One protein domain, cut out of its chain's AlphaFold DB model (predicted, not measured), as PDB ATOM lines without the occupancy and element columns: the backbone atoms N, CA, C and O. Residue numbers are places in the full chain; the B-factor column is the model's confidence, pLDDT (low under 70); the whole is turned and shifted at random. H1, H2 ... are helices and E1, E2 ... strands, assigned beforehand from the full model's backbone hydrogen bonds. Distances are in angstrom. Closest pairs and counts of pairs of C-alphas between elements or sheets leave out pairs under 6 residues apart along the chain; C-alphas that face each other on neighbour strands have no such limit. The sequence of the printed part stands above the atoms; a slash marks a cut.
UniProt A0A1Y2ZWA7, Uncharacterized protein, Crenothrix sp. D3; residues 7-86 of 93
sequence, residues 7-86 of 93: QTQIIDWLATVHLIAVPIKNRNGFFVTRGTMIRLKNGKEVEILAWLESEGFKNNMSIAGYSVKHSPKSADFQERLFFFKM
ATOM      1  N   GLN A   7      50.687 -34.049 -11.796       95.12
ATOM      2  CA  GLN A   7      50.096 -33.577 -10.547       95.12
ATOM      3  C   GLN A   7      50.692 -32.241 -10.062       95.12
ATOM      4  O   GLN A   7      49.959 -31.410  -9.536       95.12
ATOM      5  N   THR A   8      51.986 -31.991 -10.292       94.69
ATOM      6  CA  THR A   8      52.610 -30.692  -9.975       94.69
ATOM      7  C   THR A   8      51.960 -29.572 -10.786       94.69
ATOM      8  O   THR A   8      51.525 -28.576 -10.221       94.69
ATOM      9  N   GLN A   9      51.771 -29.783 -12.092       94.81
ATOM     10  CA  GLN A   9      51.107 -28.806 -12.963       94.81
ATOM     11  C   GLN A   9      49.655 -28.533 -12.544       94.81
ATOM     12  O   GLN A   9      49.164 -27.414 -12.676       94.81
ATOM     13  N   ILE A  10      48.953 -29.562 -12.060       95.88
ATOM     14  CA  ILE A  10      47.585 -29.420 -11.553       95.88
ATOM     15  C   ILE A  10      47.571 -28.558 -10.289       95.88
ATOM     16  O   ILE A  10      46.728 -27.674 -10.182       95.88
ATOM     17  N   ILE A  11      48.504 -28.775  -9.358       95.19
ATOM     18  CA  ILE A  11      48.619 -27.957  -8.142       95.19
ATOM     19  C   ILE A  11      48.935 -26.506  -8.489       95.19
ATOM     20  O   ILE A  11      48.275 -25.615  -7.956       95.19
ATOM     21  N   ASP A  12      49.891 -26.268  -9.386       94.00
ATOM     22  CA  ASP A  12      50.249 -24.914  -9.815       94.00
ATOM     23  C   ASP A  12      49.036 -24.200 -10.417       94.00
ATOM     24  O   ASP A  12      48.748 -23.055 -10.078       94.00
ATOM     25  N   TRP A  13      48.262 -24.896 -11.252       95.06
ATOM     26  CA  TRP A  13      47.016 -24.362 -11.789       95.06
ATOM     27  C   TRP A  13      45.989 -24.068 -10.687       95.06
ATOM     28  O   TRP A  13      45.479 -22.948 -10.623       95.06
ATOM     29  N   LEU A  14      45.714 -25.020  -9.789       95.62
ATOM     30  CA  LEU A  14      44.763 -24.833  -8.688       95.62
ATOM     31  C   LEU A  14      45.144 -23.640  -7.808       95.62
ATOM     32  O   LEU A  14      44.280 -22.840  -7.468       95.62
ATOM     33  N   ALA A  15      46.433 -23.461  -7.517       93.00
ATOM     34  CA  ALA A  15      46.931 -22.337  -6.730       93.00
ATOM     35  C   ALA A  15      46.643 -20.962  -7.370       93.00
ATOM     36  O   ALA A  15      46.647 -19.952  -6.669       93.00
ATOM     37  N   THR A  16      46.377 -20.906  -8.680       92.75
ATOM     38  CA  THR A  16      46.061 -19.658  -9.396       92.75
ATOM     39  C   THR A  16      44.561 -19.399  -9.567       92.75
ATOM     40  O   THR A  16      44.157 -18.246  -9.739       92.75
ATOM     41  N   VAL A  17      43.704 -20.427  -9.490       92.88
ATOM     42  CA  VAL A  17      42.274 -20.308  -9.831       92.88
ATOM     43  C   VAL A  17      41.388 -20.280  -8.587       92.88
ATOM     44  O   VAL A  17      40.804 -21.280  -8.173       92.88
ATOM     45  N   HIS A  18      41.204 -19.075  -8.052       87.56
ATOM     46  CA  HIS A  18      40.434 -18.809  -6.832       87.56
ATOM     47  C   HIS A  18      38.930 -19.118  -6.938       87.56
ATOM     48  O   HIS A  18      38.257 -19.258  -5.921       87.56
ATOM     49  N   LEU A  19      38.392 -19.238  -8.159       89.56
ATOM     50  CA  LEU A  19      36.998 -19.641  -8.388       89.56
ATOM     51  C   LEU A  19      36.742 -21.105  -7.989       89.56
ATOM     52  O   LEU A  19      35.616 -21.480  -7.684       89.56
ATOM     53  N   ILE A  20      37.789 -21.927  -8.024       93.75
ATOM     54  CA  ILE A  20      37.720 -23.379  -7.841       93.75
ATOM     55  C   ILE A  20      38.439 -23.778  -6.547       93.75
ATOM     56  O   ILE A  20      37.915 -24.551  -5.744       93.75
ATOM     57  N   ALA A  21      39.646 -23.246  -6.351       95.50
ATOM     58  CA  ALA A  21      40.469 -23.465  -5.175       95.50
ATOM     59  C   ALA A  21      40.240 -22.337  -4.166       95.50
ATOM     60  O   ALA A  21      40.679 -21.203  -4.356       95.50
ATOM     61  N   VAL A  22      39.553 -22.656  -3.075       95.19
ATOM     62  CA  VAL A  22      39.196 -21.685  -2.041       95.19
ATOM     63  C   VAL A  22      40.352 -21.550  -1.045       95.19
ATOM     64  O   VAL A  22      40.739 -22.555  -0.438       95.19
ATOM     65  N   PRO A  23      40.900 -20.340  -0.822       94.44
ATOM     66  CA  PRO A  23      41.959 -20.123   0.158       94.44
ATOM     67  C   PRO A  23      41.518 -20.448   1.587       94.44
ATOM     68  O   PRO A  23      40.381 -20.188   1.992       94.44
ATOM     69  N   ILE A  24      42.441 -20.967   2.393       92.88
ATOM     70  CA  ILE A  24      42.187 -21.253   3.807       92.88
ATOM     71  C   ILE A  24      42.510 -19.999   4.626       92.88
ATOM     72  O   ILE A  24      43.664 -19.607   4.730       92.88
ATOM     73  N   LYS A  25      41.503 -19.380   5.257       82.00
ATOM     74  CA  LYS A  25      41.646 -18.069   5.931       82.00
ATOM     75  C   LYS A  25      42.781 -17.977   6.969       82.00
ATOM     76  O   LYS A  25      43.341 -16.905   7.135       82.00
ATOM     77  N   ASN A  26      43.131 -19.083   7.637       75.69
ATOM     78  CA  ASN A  26      44.089 -19.100   8.758       75.69
ATOM     79  C   ASN A  26      45.301 -20.024   8.529       75.69
ATOM     80  O   ASN A  26      46.002 -20.365   9.480       75.69
ATOM     81  N   ARG A  27      45.522 -20.512   7.304       75.56
ATOM     82  CA  ARG A  27      46.661 -21.381   6.962       75.56
ATOM     83  C   ARG A  27      47.103 -21.119   5.529       75.56
ATOM     84  O   ARG A  27      46.272 -20.842   4.674       75.56
ATOM     85  N   ASN A  28      48.388 -21.310   5.241       88.56
ATOM     86  CA  ASN A  28      48.862 -21.288   3.858       88.56
ATOM     87  C   ASN A  28      48.330 -22.517   3.109       88.56
ATOM     88  O   ASN A  28      48.655 -23.653   3.461       88.56
ATOM     89  N   GLY A  29      47.508 -22.293   2.085       94.31
ATOM     90  CA  GLY A  29      46.928 -23.359   1.277       94.31
ATOM     91  C   GLY A  29      45.529 -23.044   0.763       94.31
ATOM     92  O   GLY A  29      44.999 -21.946   0.949       94.31
ATOM     93  N   PHE A  30      44.924 -24.042   0.135       96.88
ATOM     94  CA  PHE A  30      43.584 -23.963  -0.434       96.88
ATOM     95  C   PHE A  30      42.870 -25.312  -0.328       96.88
ATOM     96  O   PHE A  30      43.476 -26.336  -0.009       96.88
ATOM     97  N   PHE A  31      41.571 -25.322  -0.595       96.75
ATOM     98  CA  PHE A  31      40.805 -26.549  -0.758       96.75
ATOM     99  C   PHE A  31      39.890 -26.468  -1.969       96.75
ATOM    100  O   PHE A  31      39.446 -25.395  -2.370       96.75
ATOM    101  N   VAL A  32      39.578 -27.632  -2.519       97.19
ATOM    102  CA  VAL A  32      38.528 -27.806  -3.524       97.19
ATOM    103  C   VAL A  32      37.387 -28.605  -2.907       97.19
ATOM    104  O   VAL A  32      37.603 -29.424  -2.010       97.19
ATOM    105  N   THR A  33      36.163 -28.340  -3.357       97.06
ATOM    106  CA  THR A  33      34.947 -28.940  -2.793       97.06
ATOM    107  C   THR A  33      34.257 -29.817  -3.826       97.06
ATOM    108  O   THR A  33      34.177 -29.447  -5.000       97.06
ATOM    109  N   ARG A  34      33.723 -30.953  -3.372       96.62
ATOM    110  CA  ARG A  34      32.907 -31.851  -4.187       96.62
ATOM    111  C   ARG A  34      31.750 -31.114  -4.853       96.62
ATOM    112  O   ARG A  34      31.098 -30.284  -4.224       96.62
ATOM    113  N   GLY A  35      31.463 -31.485  -6.095       95.00
ATOM    114  CA  GLY A  35      30.386 -30.918  -6.906       95.00
ATOM    115  C   GLY A  35      30.823 -29.713  -7.735       95.00
ATOM    116  O   GLY A  35      30.015 -29.168  -8.482       95.00
ATOM    117  N   THR A  36      32.092 -29.308  -7.642       96.31
ATOM    118  CA  THR A  36      32.641 -28.269  -8.516       96.31
ATOM    119  C   THR A  36      32.920 -28.873  -9.888       96.31
ATOM    120  O   THR A  36      33.731 -29.792 -10.011       96.31
ATOM    121  N   MET A  37      32.261 -28.350 -10.919       97.31
ATOM    122  CA  MET A  37      32.462 -28.771 -12.307       97.31
ATOM    123  C   MET A  37      33.539 -27.919 -12.974       97.31
ATOM    124  O   MET A  37      33.544 -26.696 -12.840       97.31
ATOM    125  N   ILE A  38      34.435 -28.561 -13.720       96.56
ATOM    126  CA  ILE A  38      35.476 -27.893 -14.506       96.56
ATOM    127  C   ILE A  38      35.463 -28.408 -15.944       96.56
ATOM    128  O   ILE A  38      35.118 -29.562 -16.198       96.56
ATOM    129  N   ARG A  39      35.887 -27.565 -16.888       96.25
ATOM    130  CA  ARG A  39      36.082 -27.953 -18.287       96.25
ATOM    131  C   ARG A  39      37.570 -28.105 -18.581       96.25
ATOM    132  O   ARG A  39      38.342 -27.159 -18.429       96.25
ATOM    133  N   LEU A  40      37.973 -29.298 -18.995       94.44
ATOM    134  CA  LEU A  40      39.342 -29.603 -19.399       94.44
ATOM    135  C   LEU A  40      39.645 -29.006 -20.783       94.44
ATOM    136  O   LEU A  40      38.742 -28.683 -21.554       94.44
ATOM    137  N   LYS A  41      40.933 -28.905 -21.140       91.88
ATOM    138  CA  LYS A  41      41.368 -28.335 -22.433       91.88
ATOM    139  C   LYS A  41      40.807 -29.063 -23.660       91.88
ATOM    140  O   LYS A  41      40.667 -28.452 -24.708       91.88
ATOM    141  N   ASN A  42      40.484 -30.349 -23.532       93.94
ATOM    142  CA  ASN A  42      39.858 -31.144 -24.591       93.94
ATOM    143  C   ASN A  42      38.328 -30.958 -24.671       93.94
ATOM    144  O   ASN A  42      37.661 -31.717 -25.365       93.94
ATOM    145  N   GLY A  43      37.763 -30.003 -23.927       95.38
ATOM    146  CA  GLY A  43      36.331 -29.716 -23.896       95.38
ATOM    147  C   GLY A  43      35.519 -30.606 -22.952       95.38
ATOM    148  O   GLY A  43      34.351 -30.309 -22.721       95.38
ATOM    149  N   LYS A  44      36.111 -31.656 -22.366       96.50
ATOM    150  CA  LYS A  44      35.409 -32.546 -21.434       96.50
ATOM    151  C   LYS A  44      35.094 -31.825 -20.126       96.50
ATOM    152  O   LYS A  44      35.983 -31.231 -19.517       96.50
ATOM    153  N   GLU A  45      33.856 -31.947 -19.662       97.88
ATOM    154  CA  GLU A  45      33.456 -31.514 -18.325       97.88
ATOM    155  C   GLU A  45      33.609 -32.655 -17.322       97.88
ATOM    156  O   GLU A  45      33.242 -33.799 -17.595       97.88
ATOM    157  N   VAL A  46      34.198 -32.348 -16.170       98.06
ATOM    158  CA  VAL A  46      34.455 -33.310 -15.095       98.06
ATOM    159  C   VAL A  46      34.186 -32.669 -13.739       98.06
ATOM    160  O   VAL A  46      34.366 -31.464 -13.562       98.06
ATOM    161  N   GLU A  47      33.768 -33.486 -12.774       97.81
ATOM    162  CA  GLU A  47      33.723 -33.084 -11.369       97.81
ATOM    163  C   GLU A  47      35.148 -33.098 -10.803       97.81
ATOM    164  O   GLU A  47      35.931 -34.009 -11.088       97.81
ATOM    165  N   ILE A  48      35.506 -32.058 -10.051       97.50
ATOM    166  CA  ILE A  48      36.899 -31.809  -9.698       97.50
ATOM    167  C   ILE A  48      37.516 -32.894  -8.822       97.50
ATOM    168  O   ILE A  48      38.654 -33.278  -9.078       97.50
ATOM    169  N   LEU A  49      36.812 -33.395  -7.806       97.25
ATOM    170  CA  LEU A  49      37.381 -34.397  -6.909       97.25
ATOM    171  C   LEU A  49      37.566 -35.728  -7.631       97.25
ATOM    172  O   LEU A  49      38.638 -36.316  -7.523       97.25
ATOM    173  N   ALA A  50      36.583 -36.149  -8.427       96.62
ATOM    174  CA  ALA A  50      36.679 -37.347  -9.254       96.62
ATOM    175  C   ALA A  50      37.838 -37.255 -10.260       96.62
ATOM    176  O   ALA A  50      38.578 -38.218 -10.469       96.62
ATOM    177  N   TRP A  51      38.038 -36.084 -10.871       97.44
ATOM    178  CA  TRP A  51      39.168 -35.872 -11.770       97.44
ATOM    179  C   TRP A  51      40.510 -35.897 -11.029       97.44
ATOM    180  O   TRP A  51      41.427 -36.581 -11.478       97.44
ATOM    181  N   LEU A  52      40.629 -35.230  -9.878       96.81
ATOM    182  CA  LEU A  52      41.852 -35.268  -9.069       96.81
ATOM    183  C   LEU A  52      42.172 -36.690  -8.583       96.81
ATOM    184  O   LEU A  52      43.321 -37.119  -8.650       96.81
ATOM    185  N   GLU A  53      41.175 -37.465  -8.168       95.69
ATOM    186  CA  GLU A  53      41.367 -38.875  -7.824       95.69
ATOM    187  C   GLU A  53      41.896 -39.680  -9.024       95.69
ATOM    188  O   GLU A  53      42.857 -40.438  -8.881       95.69
ATOM    189  N   SER A  54      41.348 -39.454 -10.226       96.31
ATOM    190  CA  SER A  54      41.826 -40.101 -11.460       96.31
ATOM    191  C   SER A  54      43.257 -39.704 -11.849       96.31
ATOM    192  O   SER A  54      43.983 -40.499 -12.438       96.31
ATOM    193  N   GLU A  55      43.687 -38.497 -11.470       96.00
ATOM    194  CA  GLU A  55      45.064 -38.000 -11.615       96.00
ATOM    195  C   GLU A  55      45.962 -38.470 -10.445       96.00
ATOM    196  O   GLU A  55      47.117 -38.059 -10.319       96.00
ATOM    197  N   GLY A  56      45.446 -39.338  -9.568       94.81
ATOM    198  CA  GLY A  56      46.187 -40.019  -8.511       94.81
ATOM    199  C   GLY A  56      46.342 -39.233  -7.212       94.81
ATOM    200  O   GLY A  56      47.184 -39.607  -6.396       94.81
ATOM    201  N   PHE A  57      45.587 -38.150  -7.003       95.94
ATOM    202  CA  PHE A  57      45.599 -37.428  -5.730       95.94
ATOM    203  C   PHE A  57      44.895 -38.244  -4.640       95.94
ATOM    204  O   PHE A  57      43.758 -38.675  -4.804       95.94
ATOM    205  N   LYS A  58      45.574 -38.442  -3.507       92.62
ATOM    206  CA  LYS A  58      45.094 -39.234  -2.368       92.62
ATOM    207  C   LYS A  58      45.382 -38.527  -1.050       92.62
ATOM    208  O   LYS A  58      46.191 -37.601  -0.973       92.62
ATOM    209  N   ASN A  59      44.718 -38.996   0.002       95.56
ATOM    210  CA  ASN A  59      44.980 -38.540   1.359       95.56
ATOM    211  C   ASN A  59      46.442 -38.796   1.769       95.56
ATOM    212  O   ASN A  59      47.020 -39.813   1.391       95.56
ATOM    213  N   ASN A  60      46.999 -37.907   2.594       93.12
ATOM    214  CA  ASN A  60      48.356 -37.988   3.145       93.12
ATOM    215  C   ASN A  60      49.482 -37.995   2.093       93.12
ATOM    216  O   ASN A  60      50.569 -38.509   2.350       93.12
ATOM    217  N   MET A  61      49.254 -37.413   0.913       93.75
ATOM    218  CA  MET A  61      50.313 -37.219  -0.081       93.75
ATOM    219  C   MET A  61      51.080 -35.919   0.165       93.75
ATOM    220  O   MET A  61      50.510 -34.932   0.622       93.75
ATOM    221  N   SER A  62      52.365 -35.902  -0.189       94.00
ATOM    222  CA  SER A  62      53.179 -34.684  -0.242       94.00
ATOM    223  C   SER A  62      53.671 -34.478  -1.664       94.00
ATOM    224  O   SER A  62      54.334 -35.349  -2.223       94.00
ATOM    225  N   ILE A  63      53.323 -33.348  -2.269       92.56
ATOM    226  CA  ILE A  63      53.626 -33.067  -3.668       92.56
ATOM    227  C   ILE A  63      53.710 -31.562  -3.921       92.56
ATOM    228  O   ILE A  63      52.902 -30.796  -3.410       92.56
ATOM    229  N   ALA A  64      54.704 -31.139  -4.707       90.31
ATOM    230  CA  ALA A  64      54.902 -29.743  -5.108       90.31
ATOM    231  C   ALA A  64      54.948 -28.742  -3.932       90.31
ATOM    232  O   ALA A  64      54.488 -27.611  -4.044       90.31
ATOM    233  N   GLY A  65      55.469 -29.159  -2.772       91.94
ATOM    234  CA  GLY A  65      55.481 -28.317  -1.570       91.94
ATOM    235  C   GLY A  65      54.127 -28.207  -0.861       91.94
ATOM    236  O   GLY A  65      53.982 -27.370   0.026       91.94
ATOM    237  N   TYR A  66      53.149 -29.048  -1.204       94.88
ATOM    238  CA  TYR A  66      51.865 -29.157  -0.517       94.88
ATOM    239  C   TYR A  66      51.682 -30.532   0.123       94.88
ATOM    240  O   TYR A  66      52.047 -31.555  -0.450       94.88
ATOM    241  N   SER A  67      51.061 -30.547   1.298       95.19
ATOM    242  CA  SER A  67      50.488 -31.730   1.929       95.19
ATOM    243  C   SER A  67      49.003 -31.819   1.571       95.19
ATOM    244  O   SER A  67      48.246 -30.864   1.772       95.19
ATOM    245  N   VAL A  68      48.595 -32.961   1.023       96.44
ATOM    246  CA  VAL A  68      47.234 -33.238   0.569       96.44
ATOM    247  C   VAL A  68      46.474 -33.971   1.665       96.44
ATOM    248  O   VAL A  68      46.892 -35.037   2.123       96.44
ATOM    249  N   LYS A  69      45.325 -33.427   2.062       96.44
ATOM    250  CA  LYS A  69      44.434 -34.046   3.044       96.44
ATOM    251  C   LYS A  69      43.033 -34.182   2.479       96.44
ATOM    252  O   LYS A  69      42.403 -33.197   2.103       96.44
ATOM    253  N   HIS A  70      42.526 -35.403   2.476       96.56
ATOM    254  CA  HIS A  70      41.135 -35.680   2.153       96.56
ATOM    255  C   HIS A  70      40.268 -35.493   3.395       96.56
ATOM    256  O   HIS A  70      40.617 -35.934   4.491       96.56
ATOM    257  N   SER A  71      39.148 -34.803   3.222       95.50
ATOM    258  CA  SER A  71      38.124 -34.639   4.242       95.50
ATOM    259  C   SER A  71      36.816 -35.186   3.690       95.50
ATOM    260  O   SER A  71      36.236 -34.555   2.800       95.50
ATOM    261  N   PRO A  72      36.326 -36.316   4.222       94.31
ATOM    262  CA  PRO A  72      35.025 -36.852   3.855       94.31
ATOM    263  C   PRO A  72      33.895 -35.847   4.098       94.31
ATOM    264  O   PRO A  72      34.035 -34.887   4.866       94.31
ATOM    265  N   LYS A  73      32.751 -36.092   3.455       95.31
ATOM    266  CA  LYS A  73      31.517 -35.348   3.715       95.31
ATOM    267  C   LYS A  73      31.106 -35.496   5.186       95.31
ATOM    268  O   LYS A  73      31.187 -36.581   5.754       95.31
ATOM    269  N   SER A  74      30.623 -34.406   5.767       94.25
ATOM    270  CA  SER A  74      30.053 -34.337   7.117       94.25
ATOM    271  C   SER A  74      28.676 -33.661   7.074       94.25
ATOM    272  O   SER A  74      28.212 -33.279   5.997       94.25
ATOM    273  N   ALA A  75      28.014 -33.524   8.227       92.06
ATOM    274  CA  ALA A  75      26.733 -32.820   8.325       92.06
ATOM    275  C   ALA A  75      26.847 -31.352   7.871       92.06
ATOM    276  O   ALA A  75      25.994 -30.865   7.135       92.06
ATOM    277  N   ASP A  76      27.944 -30.691   8.242       92.50
ATOM    278  CA  ASP A  76      28.131 -29.254   8.022       92.50
ATOM    279  C   ASP A  76      28.864 -28.933   6.715       92.50
ATOM    280  O   ASP A  76      28.811 -27.809   6.212       92.50
ATOM    281  N   PHE A  77      29.579 -29.911   6.145       90.44
ATOM    282  CA  PHE A  77      30.468 -29.676   5.011       90.44
ATOM    283  C   PHE A  77      30.418 -30.786   3.967       90.44
ATOM    284  O   PHE A  77      30.486 -31.975   4.281       90.44
ATOM    285  N   GLN A  78      30.399 -30.375   2.696       94.44
ATOM    286  CA  GLN A  78      30.682 -31.271   1.579       94.44
ATOM    287  C   GLN A  78      32.105 -31.827   1.675       94.44
ATOM    288  O   GLN A  78      32.984 -31.233   2.300       94.44
ATOM    289  N   GLU A  79      32.315 -32.966   1.025       96.81
ATOM    290  CA  GLU A  79      33.636 -33.567   0.867       96.81
ATOM    291  C   GLU A  79      34.610 -32.578   0.211       96.81
ATOM    292  O   GLU A  79      34.245 -31.814  -0.691       96.81
ATOM    293  N   ARG A  80      35.852 -32.570   0.697       96.81
ATOM    294  CA  ARG A  80      36.891 -31.627   0.283       96.81
ATOM    295  C   ARG A  80      38.237 -32.314   0.161       96.81
ATOM    296  O   ARG A  80      38.558 -33.233   0.915       96.81
ATOM    297  N   LEU A  81      39.062 -31.770  -0.721       97.56
ATOM    298  CA  LEU A  81      40.483 -32.072  -0.778       97.56
ATOM    299  C   LEU A  81      41.260 -30.796  -0.458       97.56
ATOM    300  O   LEU A  81      41.117 -29.778  -1.134       97.56
ATOM    301  N   PHE A  82      42.035 -30.849   0.617       97.06
ATOM    302  CA  PHE A  82      42.850 -29.749   1.114       97.06
ATOM    303  C   PHE A  82      44.285 -29.888   0.619       97.06
ATOM    304  O   PHE A  82      44.840 -30.983   0.625       97.06
ATOM    305  N   PHE A  83      44.890 -28.755   0.284       96.94
ATOM    306  CA  PHE A  83      46.283 -28.613  -0.110       96.94
ATOM    307  C   PHE A  83      46.931 -27.599   0.832       96.94
ATOM    308  O   PHE A  83      46.801 -26.387   0.654       96.94
ATOM    309  N   PHE A  84      47.609 -28.086   1.869       95.44
ATOM    310  CA  PHE A  84      48.315 -27.248   2.835       95.44
ATOM    311  C   PHE A  84      49.742 -27.017   2.368       95.44
ATOM    312  O   PHE A  84      50.474 -27.978   2.151       95.44
ATOM    313  N   LYS A  85      50.164 -25.761   2.239       93.44
ATOM    314  CA  LYS A  85      51.547 -25.453   1.876       93.44
ATOM    315  C   LYS A  85      52.470 -25.902   3.008       93.44
ATOM    316  O   LYS A  85      52.284 -25.510   4.159       93.44
ATOM    317  N   MET A  86      53.455 -26.724   2.677       90.62
ATOM    318  CA  MET A  86      54.503 -27.134   3.598       90.62
ATOM    319  C   MET A  86      55.499 -25.987   3.718       90.62
ATOM    320  O   MET A  86      56.063 -25.532   2.724       90.62
TER     321      MET A  86
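Overview. This is residues 7 to 86 of the 93 residues of an uncharacterized protein of Crenothrix sp. D3 (UniProt A0A1Y2ZWA7). A twisted wall of four antiparallel strands, in the order E1, E6, E5, E4, has H1 laid across one face. The short helix H2 grazes this sheet and sits between it and a small hairpin, E2 and E3, which reaches away from the sheet. The printed part has 80 residues, with two named helices and six named strands in the order H1, E1, E2, E3, H2, E4, E5, E6; the class is mixed. It is compact, with a radius of gyration of the C-alphas of 12.0 A and spans of 35 by 31 by 22 A.

Arrangement. H1, residues 7 to 16, is on the four-stranded sheet at a height of 8.3 A, over E6, residues 80 to 85, and runs across the strands, at 88 degrees to E6 on the local plane. E1, residues 29 to 33, is an edge strand antiparallel to E6, with N 30 and O 83 3.0 A apart. E2, residues 37 to 39, and E3, residues 45 to 47, form a hairpin, with N 38 and O 46 2.9 A apart. H2, residues 48 to 54, only grazes the four-stranded sheet; its closest C-alphas to E2 are Ile 48 and Met 37, 6.0 A. H1 and H2 are apart. E4, residues 61 to 63, E5, residues 66 to 71, and E6 form a meander, each strand the antiparallel neighbour of the one before; N 66 and O 63 are 2.8 A apart, as are N 82 and O 69. In H1 and H2 every O i to N i+4 pair is within hydrogen-bond range.

Along the chain. H1 begins at C-alpha 7 (50.096, -33.577, -10.547) and is 14.5 A long. E5 measures 15.5 A and E6 16.0 A, ending at C-alpha 85 (51.547, -25.453, 1.876).

Size, cuts and confidence. The two C-alphas farthest apart, Asn 26 and Asn 42, are 35.7 A apart. The link from H1 to E1 is long, 12 residues. The printed part has no cut, and no printed residue is under 70 in pLDDT.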